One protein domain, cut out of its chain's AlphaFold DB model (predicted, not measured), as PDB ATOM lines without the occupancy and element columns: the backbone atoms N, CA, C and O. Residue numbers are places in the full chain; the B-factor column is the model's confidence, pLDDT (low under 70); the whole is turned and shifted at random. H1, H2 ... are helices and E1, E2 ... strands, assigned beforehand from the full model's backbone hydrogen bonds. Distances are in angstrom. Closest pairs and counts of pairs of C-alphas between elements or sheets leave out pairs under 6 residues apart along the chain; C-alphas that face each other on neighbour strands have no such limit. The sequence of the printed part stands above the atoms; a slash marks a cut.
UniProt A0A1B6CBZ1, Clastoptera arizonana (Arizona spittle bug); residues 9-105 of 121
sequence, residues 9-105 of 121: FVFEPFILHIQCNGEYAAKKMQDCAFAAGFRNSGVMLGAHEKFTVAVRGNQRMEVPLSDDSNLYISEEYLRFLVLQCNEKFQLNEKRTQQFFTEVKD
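What this domain is: This is residues 9 to 105 of the 121 residues of a protein of Clastoptera arizonana (Arizona spittle bug) (UniProt A0A1B6CBZ1). A long helix, H2, makes one side of a loose, flat model; along its other side run two small sheets, E1 with E5 near the helix's first half and E2, E4 and E3 beyond. H1 covers one face of the three-stranded sheet and meets the last part of H2 with its own last residues. The printed part has 97 residues in the order E1, E2, H1, E3, E4, E5, H2; its class is mixed and both sheets, E2-E4-E3 and E1-E5, are antiparallel. The radius of gyration of the C-alphas is 17.7 A, with spans of 52 by 29 by 14 A.

Where its parts are: E1, residues 9 to 11, begins at C-alpha 9 (138.434, 109.397, 161.341). E2 is residues 15 to 20, 16.1 A long, and H1 residues 22 to 35, 20.4 A. E3 is residues 42 to 45, E4 51 to 56, 16.0 A, and E5 61 to 64. H2, residues 75 to 105, is 45.1 A long and ends at C-alpha 105 (141.737, 116.195, 125.810).

How they stand to each other: E1 and E5 are antiparallel, with N 9 and O 63 at 2.8 A. The closest C-alphas of E1 and H2, Phe 11 and Cys 85, are 6.5 A apart. E2 and E4 are antiparallel, with N 18 and O 53 at 2.9 A; E3 and E4 form a hairpin, with N 44 and O 52 at 2.8 A. E2, H1 and E3 form a split strand-helix-strand unit, E4 lying between its two same-way strands, with a right-handed crossover. H1 is on this sheet in two layers, helix over one face, at a height of 8.3 A, along E4. H1 touches H2 with residues 29 to 35 alone, closest at the C-alphas of Cys 32 and Glu 102, 5.2 A, at a steep tilt of 46 degrees, opposite ways. In H1 and H2 every O i to N i+4 pair is within hydrogen-bond range.

The domain as a whole: The C-alphas of Tyr 24 and Ser 69, the two farthest apart, are 54.2 A apart. The printed part has no cut and no long link. Mean pLDDT of the printed part is 95.0, and no printed residue is under 70.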
ATOM      1  N   PHE A   9     137.939 110.036 162.552       97.00
ATOM      2  CA  PHE A   9     138.434 109.397 161.341       97.00
ATOM      3  C   PHE A   9     137.841 110.113 160.128       97.00
ATOM      4  O   PHE A   9     136.618 110.137 159.968       97.00
ATOM      5  N   VAL A  10     138.690 110.679 159.267       97.19
ATOM      6  CA  VAL A  10     138.247 111.544 158.166       97.19
ATOM      7  C   VAL A  10     138.804 111.088 156.821       97.19
ATOM      8  O   VAL A  10     139.993 110.816 156.678       97.19
ATOM      9  N   PHE A  11     137.931 111.078 155.816       97.56
ATOM     10  CA  PHE A  11     138.279 111.109 154.400       97.56
ATOM     11  C   PHE A  11     137.666 112.356 153.766       97.56
ATOM     12  O   PHE A  11     136.440 112.530 153.793       97.56
ATOM     13  N   GLU A  12     138.513 113.175 153.143       96.06
ATOM     14  CA  GLU A  12     138.095 114.315 152.334       96.06
ATOM     15  C   GLU A  12     138.388 114.055 150.850       96.06
ATOM     16  O   GLU A  12     139.471 113.572 150.507       96.06
ATOM     17  N   PRO A  13     137.432 114.346 149.952       95.81
ATOM     18  CA  PRO A  13     137.623 114.126 148.532       95.81
ATOM     19  C   PRO A  13     138.459 115.240 147.896       95.81
ATOM     20  O   PRO A  13     138.690 116.301 148.473       95.81
ATOM     21  N   PHE A  14     138.836 115.025 146.638       96.38
ATOM     22  CA  PHE A  14     139.502 116.015 145.805       96.38
ATOM     23  C   PHE A  14     138.707 117.332 145.715       96.38
ATOM     24  O   PHE A  14     137.499 117.339 145.437       96.38
ATOM     25  N   ILE A  15     139.424 118.443 145.898       96.88
ATOM     26  CA  ILE A  15     138.946 119.810 145.701       96.88
ATOM     27  C   ILE A  15     139.998 120.621 144.939       96.88
ATOM     28  O   ILE A  15     141.185 120.564 145.253       96.88
ATOM     29  N   LEU A  16     139.561 121.394 143.945       97.25
ATOM     30  CA  LEU A  16     140.430 122.292 143.187       97.25
ATOM     31  C   LEU A  16     139.663 123.538 142.739       97.25
ATOM     32  O   LEU A  16     138.559 123.439 142.206       97.25
ATOM     33  N   HIS A  17     140.253 124.715 142.930       96.56
ATOM     34  CA  HIS A  17     139.742 125.975 142.392       96.56
ATOM     35  C   HIS A  17     140.620 126.426 141.223       96.56
ATOM     36  O   HIS A  17     141.837 126.517 141.358       96.56
ATOM     37  N   ILE A  18     139.997 126.702 140.078       96.25
ATOM     38  CA  ILE A  18     140.686 126.996 138.819       96.25
ATOM     39  C   ILE A  18     140.194 128.338 138.295       96.25
ATOM     40  O   ILE A  18     139.023 128.473 137.939       96.25
ATOM     41  N   GLN A  19     141.080 129.324 138.207       96.00
ATOM     42  CA  GLN A  19     140.767 130.570 137.515       96.00
ATOM     43  C   GLN A  19     140.817 130.343 135.999       96.00
ATOM     44  O   GLN A  19     141.783 129.791 135.477       96.00
ATOM     45  N   CYS A  20     139.780 130.777 135.291       94.62
ATOM     46  CA  CYS A  20     139.637 130.642 133.848       94.62
ATOM     47  C   CYS A  20     139.677 132.015 133.168       94.62
ATOM     48  O   CYS A  20     139.165 133.002 133.701       94.62
ATOM     49  N   ASN A  21     140.265 132.071 131.969       92.75
ATOM     50  CA  ASN A  21     140.246 133.268 131.133       92.75
ATOM     51  C   ASN A  21     138.919 133.343 130.359       92.75
ATOM     52  O   ASN A  21     138.793 132.783 129.268       92.75
ATOM     53  N   GLY A  22     137.919 133.979 130.968       92.25
ATOM     54  CA  GLY A  22     136.598 134.200 130.379       92.25
ATOM     55  C   GLY A  22     135.588 133.065 130.586       92.25
ATOM     56  O   GLY A  22     135.914 131.943 130.991       92.25
ATOM     57  N   GLU A  23     134.328 133.378 130.283       93.81
ATOM     58  CA  GLU A  23     133.174 132.494 130.485       93.81
ATOM     59  C   GLU A  23     133.291 131.184 129.694       93.81
ATOM     60  O   GLU A  23     132.989 130.110 130.214       93.81
ATOM     61  N   TYR A  24     133.769 131.254 128.447       94.00
ATOM     62  CA  TYR A  24     133.910 130.082 127.584       94.00
ATOM     63  C   TYR A  24     134.865 129.039 128.185       94.00
ATOM     64  O   TYR A  24     134.528 127.856 128.266       94.00
ATOM     65  N   ALA A  25     136.037 129.476 128.661       95.00
ATOM     66  CA  ALA A  25     137.003 128.594 129.310       95.00
ATOM     67  C   ALA A  25     136.435 128.001 130.610       95.00
ATOM     68  O   ALA A  25     136.629 126.815 130.877       95.00
ATOM     69  N   ALA A  26     135.684 128.799 131.375       96.31
ATOM     70  CA  ALA A  26     135.046 128.357 132.611       96.31
ATOM     71  C   ALA A  26     133.978 127.279 132.373       96.31
ATOM     72  O   ALA A  26     134.011 126.239 133.029       96.31
ATOM     73  N   LYS A  27     133.078 127.474 131.399       96.00
ATOM     74  CA  LYS A  27     132.075 126.464 131.012       96.00
ATOM     75  C   LYS A  27     132.736 125.177 130.529       96.00
ATOM     76  O   LYS A  27     132.412 124.095 131.007       96.00
ATOM     77  N   LYS A  28     133.745 125.292 129.663       96.88
ATOM     78  CA  LYS A  28     134.497 124.139 129.155       96.88
ATOM     79  C   LYS A  28     135.181 123.344 130.273       96.88
ATOM     80  O   LYS A  28     135.161 122.115 130.256       96.88
ATOM     81  N   MET A  29     135.760 124.037 131.255       97.69
ATOM     82  CA  MET A  29     136.364 123.425 132.442       97.69
ATOM     83  C   MET A  29     135.310 122.763 133.347       97.69
ATOM     84  O   MET A  29     135.530 121.656 133.841       97.69
ATOM     85  N   GLN A  30     134.143 123.390 133.528       97.38
ATOM     86  CA  GLN A  30     133.017 122.790 134.249       97.38
ATOM     87  C   GLN A  30     132.536 121.499 133.569       97.38
ATOM     88  O   GLN A  30     132.309 120.498 134.248       97.38
ATOM     89  N   ASP A  31     132.466 121.473 132.236       97.31
ATOM     90  CA  ASP A  31     132.102 120.268 131.491       97.31
ATOM     91  C   ASP A  31     133.121 119.135 131.680       97.31
ATOM     92  O   ASP A  31     132.728 117.971 131.738       97.31
ATOM     93  N   CYS A  32     134.424 119.441 131.778       97.94
ATOM     94  CA  CYS A  32     135.447 118.448 132.142       97.94
ATOM     95  C   CYS A  32     135.183 117.870 133.539       97.94
ATOM     96  O   CYS A  32     135.199 116.653 133.725       97.94
ATOM     97  N   ALA A  33     134.903 118.731 134.522       97.75
ATOM     98  CA  ALA A  33     134.604 118.309 135.890       97.75
ATOM     99  C   ALA A  33     133.367 117.400 135.940       97.75
ATOM    100  O   ALA A  33     133.376 116.343 136.574       97.75
ATOM    101  N   PHE A  34     132.314 117.768 135.213       97.38
ATOM    102  CA  PHE A  34     131.111 116.960 135.076       97.38
ATOM    103  C   PHE A  34     131.396 115.625 134.384       97.38
ATOM    104  O   PHE A  34     130.978 114.587 134.897       97.38
ATOM    105  N   ALA A  35     132.115 115.603 133.265       96.69
ATOM    106  CA  ALA A  35     132.460 114.355 132.583       96.69
ATOM    107  C   ALA A  35     133.221 113.377 133.502       96.69
ATOM    108  O   ALA A  35     132.947 112.179 133.490       96.69
ATOM    109  N   ALA A  36     134.069 113.899 134.391       96.56
ATOM    110  CA  ALA A  36     134.807 113.127 135.391       96.56
ATOM    111  C   ALA A  36     134.024 112.765 136.673       96.56
ATOM    112  O   ALA A  36     134.567 112.148 137.590       96.56
ATOM    113  N   GLY A  37     132.741 113.129 136.763       95.00
ATOM    114  CA  GLY A  37     131.866 112.764 137.882       95.00
ATOM    115  C   GLY A  37     131.832 113.758 139.050       95.00
ATOM    116  O   GLY A  37     131.176 113.484 140.055       95.00
ATOM    117  N   PHE A  38     132.455 114.932 138.927       97.06
ATOM    118  CA  PHE A  38     132.407 116.002 139.930       97.06
ATOM    119  C   PHE A  38     131.147 116.873 139.770       97.06
ATOM    120  O   PHE A  38     131.219 118.055 139.438       97.06
ATOM    121  N   ARG A  39     129.961 116.291 139.992       93.81
ATOM    122  CA  ARG A  39     128.648 116.945 139.768       93.81
ATOM    123  C   ARG A  39     128.371 118.160 140.661       93.81
ATOM    124  O   ARG A  39     127.584 119.011 140.275       93.81
ATOM    125  N   ASN A  40     129.042 118.266 141.807       93.62
ATOM    126  CA  ASN A  40     128.901 119.393 142.738       93.62
ATOM    127  C   ASN A  40     129.829 120.571 142.388       93.62
ATOM    128  O   ASN A  40     130.084 121.435 143.228       93.62
ATOM    129  N   SER A  41     130.376 120.575 141.171       96.69
ATOM    130  CA  SER A  41     131.259 121.632 140.687       96.69
ATOM    131  C   SER A  41     130.468 122.802 140.115       96.69
ATOM    132  O   SER A  41     129.432 122.612 139.476       96.69
ATOM    133  N   GLY A  42     130.977 124.016 140.296       95.50
ATOM    134  CA  GLY A  42     130.293 125.235 139.871       95.50
ATOM    135  C   GLY A  42     131.247 126.334 139.426       95.50
ATOM    136  O   GLY A  42     132.407 126.370 139.839       95.50
ATOM    137  N   VAL A  43     130.736 127.232 138.582       96.81
ATOM    138  CA  VAL A  43     131.420 128.466 138.183       96.81
ATOM    139  C   VAL A  43     131.021 129.577 139.148       96.81
ATOM    140  O   VAL A  43     129.840 129.802 139.396       96.81
ATOM    141  N   MET A  44     132.011 130.280 139.681       95.12
ATOM    142  CA  MET A  44     131.854 131.468 140.510       95.12
ATOM    143  C   MET A  44     132.407 132.667 139.746       95.12
ATOM    144  O   MET A  44     133.516 132.603 139.208       95.12
ATOM    145  N   LEU A  45     131.653 133.764 139.713       92.25
ATOM    146  CA  LEU A  45     132.147 135.039 139.210       92.25
ATOM    147  C   LEU A  45     132.801 135.796 140.369       92.25
ATOM    148  O   LEU A  45     132.128 136.203 141.314       92.25
ATOM    149  N   GLY A  46     134.125 135.922 140.328       82.12
ATOM    150  CA  GLY A  46     134.894 136.698 141.293       82.12
ATOM    151  C   GLY A  46     134.938 138.188 140.948       82.12
ATOM    152  O   GLY A  46     134.477 138.624 139.892       82.12
ATOM    153  N   ALA A  47     135.556 138.976 141.831       81.56
ATOM    154  CA  ALA A  47     135.829 140.386 141.567       81.56
ATOM    155  C   ALA A  47     136.667 140.559 140.286       81.56
ATOM    156  O   ALA A  47     137.558 139.749 140.015       81.56
ATOM    157  N   HIS A  48     136.423 141.645 139.547       82.19
ATOM    158  CA  HIS A  48     137.077 141.940 138.263       82.19
ATOM    159  C   HIS A  48     136.834 140.860 137.192       82.19
ATOM    160  O   HIS A  48     137.761 140.479 136.484       82.19
ATOM    161  N   GLU A  49     135.613 140.318 137.126       80.50
ATOM    162  CA  GLU A  49     135.188 139.352 136.095       80.50
ATOM    163  C   GLU A  49     136.048 138.073 136.029       80.50
ATOM    164  O   GLU A  49     136.141 137.391 135.007       80.50
ATOM    165  N   LYS A  50     136.677 137.703 137.151       89.25
ATOM    166  CA  LYS A  50     137.481 136.482 137.247       89.25
ATOM    167  C   LYS A  50     136.579 135.266 137.406       89.25
ATOM    168  O   LYS A  50     136.101 134.974 138.502       89.25
ATOM    169  N   PHE A  51     136.387 134.517 136.328       95.88
ATOM    170  CA  PHE A  51     135.674 133.244 136.375       95.88
ATOM    171  C   PHE A  51     136.512 132.191 137.108       95.88
ATOM    172  O   PHE A  51     137.622 131.871 136.691       95.88
ATOM    173  N   THR A  52     135.983 131.637 138.198       96.69
ATOM    174  CA  THR A  52     136.627 130.569 138.973       96.69
ATOM    175  C   THR A  52     135.754 129.328 138.964       96.69
ATOM    176  O   THR A  52     134.609 129.370 139.400       96.69
ATOM    177  N   VAL A  53     136.291 128.202 138.507       97.56
ATOM    178  CA  VAL A  53     135.615 126.906 138.575       97.56
ATOM    179  C   VAL A  53     136.053 126.191 139.841       97.56
ATOM    180  O   VAL A  53     137.243 125.948 140.038       97.56
ATOM    181  N   ALA A  54     135.098 125.849 140.701       97.62
ATOM    182  CA  ALA A  54     135.336 125.004 141.860       97.62
ATOM    183  C   ALA A  54     134.982 123.555 141.527       97.62
ATOM    184  O   ALA A  54     133.804 123.222 141.422       97.62
ATOM    185  N   VAL A  55     135.996 122.703 141.375       97.81
ATOM    186  CA  VAL A  55     135.855 121.259 141.157       97.81
ATOM    187  C   VAL A  55     135.824 120.558 142.507       97.81
ATOM    188  O   VAL A  55     136.766 120.695 143.287       97.81
ATOM    189  N   ARG A  56     134.732 119.848 142.815       95.94
ATOM    190  CA  ARG A  56     134.504 119.266 144.151       95.94
ATOM    191  C   ARG A  56     133.955 117.851 144.080       95.94
ATOM    192  O   ARG A  56     132.931 117.600 143.435       95.94
ATOM    193  N   GLY A  57     134.610 116.928 144.781       92.75
ATOM    194  CA  GLY A  57     134.057 115.606 145.060       92.75
ATOM    195  C   GLY A  57     132.908 115.666 146.065       92.75
ATOM    196  O   GLY A  57     132.786 116.602 146.848       92.75
ATOM    197  N   ASN A  58     132.041 114.656 146.032       88.12
ATOM    198  CA  ASN A  58     130.872 114.561 146.911       88.12
ATOM    199  C   ASN A  58     130.991 113.470 147.984       88.12
ATOM    200  O   ASN A  58     130.131 113.371 148.852       88.12
ATOM    201  N   GLN A  59     132.017 112.623 147.910       88.75
ATOM    202  CA  GLN A  59     132.216 111.544 148.868       88.75
ATOM    203  C   GLN A  59     132.997 112.085 150.056       88.75
ATOM    204  O   GLN A  59     134.129 112.511 149.891       88.75
ATOM    205  N   ARG A  60     132.405 112.051 151.245       94.50
ATOM    206  CA  ARG A  60     133.072 112.396 152.501       94.50
ATOM    207  C   ARG A  60     132.804 111.289 153.506       94.50
ATOM    208  O   ARG A  60     131.747 110.659 153.462       94.50
ATOM    209  N   MET A  61     133.768 111.030 154.375       97.19
ATOM    210  CA  MET A  61     133.579 110.163 155.530       97.19
ATOM    211  C   MET A  61     134.119 110.887 156.748       97.19
ATOM    212  O   MET A  61     135.238 111.387 156.714       97.19
ATOM    213  N   GLU A  62     133.313 110.959 157.794       97.31
ATOM    214  CA  GLU A  62     133.693 111.532 159.076       97.31
ATOM    215  C   GLU A  62     133.054 110.667 160.154       97.31
ATOM    216  O   GLU A  62     131.832 110.518 160.181       97.31
ATOM    217  N   VAL A  63     133.883 110.043 160.987       96.88
ATOM    218  CA  VAL A  63     133.424 109.143 162.046       96.88
ATOM    219  C   VAL A  63     134.125 109.525 163.347       96.88
ATOM    220  O   VAL A  63     135.336 109.325 163.456       96.88
ATOM    221  N   PRO A  64     133.401 110.082 164.333       95.00
ATOM    222  CA  PRO A  64     133.937 110.291 165.672       95.00
ATOM    223  C   PRO A  64     134.340 108.948 166.287       95.00
ATOM    224  O   PRO A  64     133.541 108.014 166.326       95.00
ATOM    225  N   LEU A  65     135.587 108.841 166.737       94.94
ATOM    226  CA  LEU A  65     136.138 107.634 167.358       94.94
ATOM    227  C   LEU A  65     136.165 107.743 168.881       94.94
ATOM    228  O   LEU A  65     136.013 106.736 169.570       94.94
ATOM    229  N   SER A  66     136.372 108.947 169.405       92.62
ATOM    230  CA  SER A  66     136.442 109.208 170.839       92.62
ATOM    231  C   SER A  66     135.872 110.577 171.188       92.62
ATOM    232  O   SER A  66     135.807 111.469 170.342       92.62
ATOM    233  N   ASP A  67     135.504 110.748 172.451       87.88
ATOM    234  CA  ASP A  67     135.367 112.064 173.069       87.88
ATOM    235  C   ASP A  67     136.416 112.251 174.170       87.88
ATOM    236  O   ASP A  67     137.203 111.344 174.441       87.88
ATOM    237  N   ASP A  68     136.417 113.429 174.806       81.81
ATOM    238  CA  ASP A  68     137.352 113.856 175.857       81.81
ATOM    239  C   ASP A  68     137.673 112.790 176.931       81.81
ATOM    240  O   ASP A  68     138.679 112.941 177.627       81.81
ATOM    241  N   SER A  69     136.841 111.751 177.088       81.31
ATOM    242  CA  SER A  69     136.960 110.731 178.133       81.31
ATOM    243  C   SER A  69     137.077 109.290 177.620       81.31
ATOM    244  O   SER A  69     137.705 108.482 178.302       81.31
ATOM    245  N   ASN A  70     136.491 108.941 176.467       87.81
ATOM    246  CA  ASN A  70     136.332 107.538 176.061       87.81
ATOM    247  C   ASN A  70     136.600 107.289 174.572       87.81
ATOM    248  O   ASN A  70     136.204 108.076 173.717       87.81
ATOM    249  N   LEU A  71     137.194 106.130 174.265       91.44
ATOM    250  CA  LEU A  71     137.235 105.553 172.918       91.44
ATOM    251  C   LEU A  71     135.989 104.679 172.704       91.44
ATOM    252  O   LEU A  71     135.726 103.776 173.496       91.44
ATOM    253  N   TYR A  72     135.247 104.924 171.625       90.94
ATOM    254  CA  TYR A  72     133.950 104.291 171.345       90.94
ATOM    255  C   TYR A  72     134.004 103.161 170.313       90.94
ATOM    256  O   TYR A  72     132.963 102.662 169.888       90.94
ATOM    257  N   ILE A  73     135.198 102.761 169.883       93.81
ATOM    258  CA  ILE A  73     135.374 101.822 168.774       93.81
ATOM    259  C   ILE A  73     136.211 100.610 169.171       93.81
ATOM    260  O   ILE A  73     137.154 100.717 169.954       93.81
ATOM    261  N   SER A  74     135.876  99.457 168.594       95.81
ATOM    262  CA  SER A  74     136.717  98.264 168.662       95.81
ATOM    263  C   SER A  74     137.764  98.263 167.546       95.81
ATOM    264  O   SER A  74     137.660  99.008 166.562       95.81
ATOM    265  N   GLU A  75     138.769  97.398 167.671       96.25
ATOM    266  CA  GLU A  75     139.777  97.217 166.627       96.25
ATOM    267  C   GLU A  75     139.151  96.706 165.317       96.25
ATOM    268  O   GLU A  75     139.504  97.164 164.228       96.25
ATOM    269  N   GLU A  76     138.175  95.802 165.404       98.06
ATOM    270  CA  GLU A  76     137.453  95.258 164.251       98.06
ATOM    271  C   GLU A  76     136.694  96.357 163.503       98.06
ATOM    272  O   GLU A  76     136.733  96.412 162.270       98.06
ATOM    273  N   TYR A  77     136.051  97.271 164.238       97.25
ATOM    274  CA  TYR A  77     135.369  98.411 163.633       97.25
ATOM    275  C   TYR A  77     136.357  99.368 162.958       97.25
ATOM    276  O   TYR A  77     136.104  99.818 161.841       97.25
ATOM    277  N   LEU A  78     137.521  99.620 163.566       97.25
ATOM    278  CA  LEU A  78     138.565 100.434 162.938       97.25
ATOM    279  C   LEU A  78     139.062  99.813 161.626       97.25
ATOM    280  O   LEU A  78     139.200 100.516 160.626       97.25
ATOM    281  N   ARG A  79     139.285  98.492 161.596       98.31
ATOM    282  CA  ARG A  79     139.671  97.769 160.371       98.31
ATOM    283  C   ARG A  79     138.604  97.903 159.283       98.31
ATOM    284  O   ARG A  79     138.947  98.152 158.129       98.31
ATOM    285  N   PHE A  80     137.323  97.811 159.647       98.19
ATOM    286  CA  PHE A  80     136.213  98.059 158.725       98.19
ATOM    287  C   PHE A  80     136.219  99.498 158.178       98.19
ATOM    288  O   PHE A  80     136.128  99.685 156.963       98.19
ATOM    289  N   LEU A  81     136.397 100.511 159.036       98.19
ATOM    290  CA  LEU A  81     136.482 101.914 158.610       98.19
ATOM    291  C   LEU A  81     137.635 102.149 157.631       98.19
ATOM    292  O   LEU A  81     137.450 102.837 156.629       98.19
ATOM    293  N   VAL A  82     138.803 101.556 157.882       98.38
ATOM    294  CA  VAL A  82     139.965 101.662 156.989       98.38
ATOM    295  C   VAL A  82     139.658 101.074 155.610       98.38
ATOM    296  O   VAL A  82     139.964 101.710 154.603       98.38
ATOM    297  N   LEU A  83     139.009  99.907 155.539       98.38
ATOM    298  CA  LEU A  83     138.606  99.307 154.260       98.38
ATOM    299  C   LEU A  83     137.654 100.229 153.485       98.38
ATOM    300  O   LEU A  83     137.910 100.549 152.324       98.38
ATOM    301  N   GLN A  84     136.613 100.733 154.151       98.06
ATOM    302  CA  GLN A  84     135.656 101.666 153.551       98.06
ATOM    303  C   GLN A  84     136.306 102.994 153.134       98.06
ATOM    304  O   GLN A  84     135.934 103.583 152.117       98.06
ATOM    305  N   CYS A  85     137.295 103.469 153.891       98.06
ATOM    306  CA  CYS A  85     138.070 104.657 153.553       98.06
ATOM    307  C   CYS A  85     138.896 104.453 152.282       98.06
ATOM    308  O   CYS A  85     138.901 105.312 151.401       98.06
ATOM    309  N   ASN A  86     139.580 103.315 152.179       98.31
ATOM    310  CA  ASN A  86     140.444 103.003 151.045       98.31
ATOM    311  C   ASN A  86     139.647 102.893 149.740       98.31
ATOM    312  O   ASN A  86     140.084 103.419 148.719       98.31
ATOM    313  N   GLU A  87     138.445 102.313 149.773       97.62
ATOM    314  CA  GLU A  87     137.535 102.298 148.617       97.62
ATOM    315  C   GLU A  87     137.172 103.720 148.151       97.62
ATOM    316  O   GLU A  87     137.150 104.011 146.950       97.62
ATOM    317  N   LYS A  88     136.929 104.642 149.094       97.25
ATOM    318  CA  LYS A  88     136.653 106.053 148.774       97.25
ATOM    319  C   LYS A  88     137.881 106.755 148.193       97.25
ATOM    320  O   LYS A  88     137.729 107.496 147.221       97.25
ATOM    321  N   PHE A  89     139.078 106.490 148.721       97.44
ATOM    322  CA  PHE A  89     140.331 107.008 148.161       97.44
ATOM    323  C   PHE A  89     140.557 106.531 146.725       97.44
ATOM    324  O   PHE A  89     140.819 107.359 145.854       97.44
ATOM    325  N   GLN A  90     140.380 105.238 146.452       97.56
ATOM    326  CA  GLN A  90     140.541 104.671 145.110       97.56
ATOM    327  C   GLN A  90     139.553 105.279 144.106       97.56
ATOM    328  O   GLN A  90     139.930 105.643 142.990       97.56
ATOM    329  N   LEU A  91     138.281 105.440 144.492       95.88
ATOM    330  CA  LEU A  91     137.302 106.076 143.610       95.88
ATOM    331  C   LEU A  91     137.625 107.559 143.375       95.88
ATOM    332  O   LEU A  91     137.472 108.052 142.255       95.88
ATOM    333  N   ASN A  92     138.087 108.262 144.409       96.94
ATOM    334  CA  ASN A  92     138.502 109.656 144.311       96.94
ATOM    335  C   ASN A  92     139.712 109.838 143.386       96.94
ATOM    336  O   ASN A  92     139.701 110.731 142.538       96.94
ATOM    337  N   GLU A  93     140.713 108.964 143.485       97.31
ATOM    338  CA  GLU A  93     141.869 108.942 142.585       97.31
ATOM    339  C   GLU A  93     141.437 108.686 141.137       97.31
ATOM    340  O   GLU A  93     141.782 109.460 140.242       97.31
ATOM    341  N   LYS A  94     140.583 107.679 140.902       97.50
ATOM    342  CA  LYS A  94     140.052 107.378 139.563       97.50
ATOM    343  C   LYS A  94     139.337 108.579 138.938       97.50
ATOM    344  O   LYS A  94     139.566 108.887 137.769       97.50
ATOM    345  N   ARG A  95     138.486 109.275 139.702       96.94
ATOM    346  CA  ARG A  95     137.790 110.490 139.234       96.94
ATOM    347  C   ARG A  95     138.758 111.638 138.968       96.94
ATOM    348  O   ARG A  95     138.620 112.326 137.962       96.94
ATOM    349  N   THR A  96     139.759 111.816 139.826       97.69
ATOM    350  CA  THR A  96     140.802 112.840 139.649       97.69
ATOM    351  C   THR A  96     141.594 112.596 138.362       97.69
ATOM    352  O   THR A  96     141.786 113.516 137.569       97.69
ATOM    353  N   GLN A  97     141.962 111.342 138.086       98.00
ATOM    354  CA  GLN A  97     142.655 110.967 136.853       98.00
ATOM    355  C   GLN A  97     141.772 111.125 135.607       98.00
ATOM    356  O   GLN A  97     142.246 111.557 134.549       98.00
ATOM    357  N   GLN A  98     140.481 110.807 135.718       97.81
ATOM    358  CA  GLN A  98     139.526 111.055 134.642       97.81
ATOM    359  C   GLN A  98     139.405 112.557 134.361       97.81
ATOM    360  O   GLN A  98     139.473 112.959 133.206       97.81
ATOM    361  N   PHE A  99     139.325 113.396 135.396       98.06
ATOM    362  CA  PHE A  99     139.299 114.853 135.240       98.06
ATOM    363  C   PHE A  99     140.554 115.382 134.556       98.06
ATOM    364  O   PHE A  99     140.450 116.169 133.618       98.06
ATOM    365  N   PHE A 100     141.731 114.905 134.958       97.62
ATOM    366  CA  PHE A 100     142.976 115.265 134.289       97.62
ATOM    367  C   PHE A 100     142.958 114.895 132.797       97.62
ATOM    368  O   PHE A 100     143.330 115.714 131.955       97.62
ATOM    369  N   THR A 101     142.471 113.698 132.457       97.31
ATOM    370  CA  THR A 101     142.307 113.252 131.061       97.31
ATOM    371  C   THR A 101     141.344 114.154 130.287       97.31
ATOM    372  O   THR A 101     141.707 114.649 129.224       97.31
ATOM    373  N   GLU A 102     140.169 114.452 130.847       96.88
ATOM    374  CA  GLU A 102     139.165 115.338 130.241       96.88
ATOM    375  C   GLU A 102     139.717 116.745 129.980       96.88
ATOM    376  O   GLU A 102     139.477 117.328 128.922       96.88
ATOM    377  N   VAL A 103     140.473 117.303 130.930       96.75
ATOM    378  CA  VAL A 103     141.124 118.608 130.758       96.75
ATOM    379  C   VAL A 103     142.164 118.529 129.648       96.75
ATOM    380  O   VAL A 103     142.147 119.353 128.735       96.75
ATOM    381  N   LYS A 104     143.038 117.519 129.675       95.56
ATOM    382  CA  LYS A 104     144.062 117.335 128.644       95.56
ATOM    383  C   LYS A 104     143.418 117.235 127.262       95.56
ATOM    384  O   LYS A 104     143.831 117.938 126.348       95.56
ATOM    385  N   ASP A 105     142.382 116.422 127.103       94.19
ATOM    386  CA  ASP A 105     141.737 116.195 125.810       94.19
ATOM    387  C   ASP A 105     140.987 117.424 125.298       94.19
ATOM    388  O   ASP A 105     141.164 117.811 124.140       94.19
TER     389      ASP A 105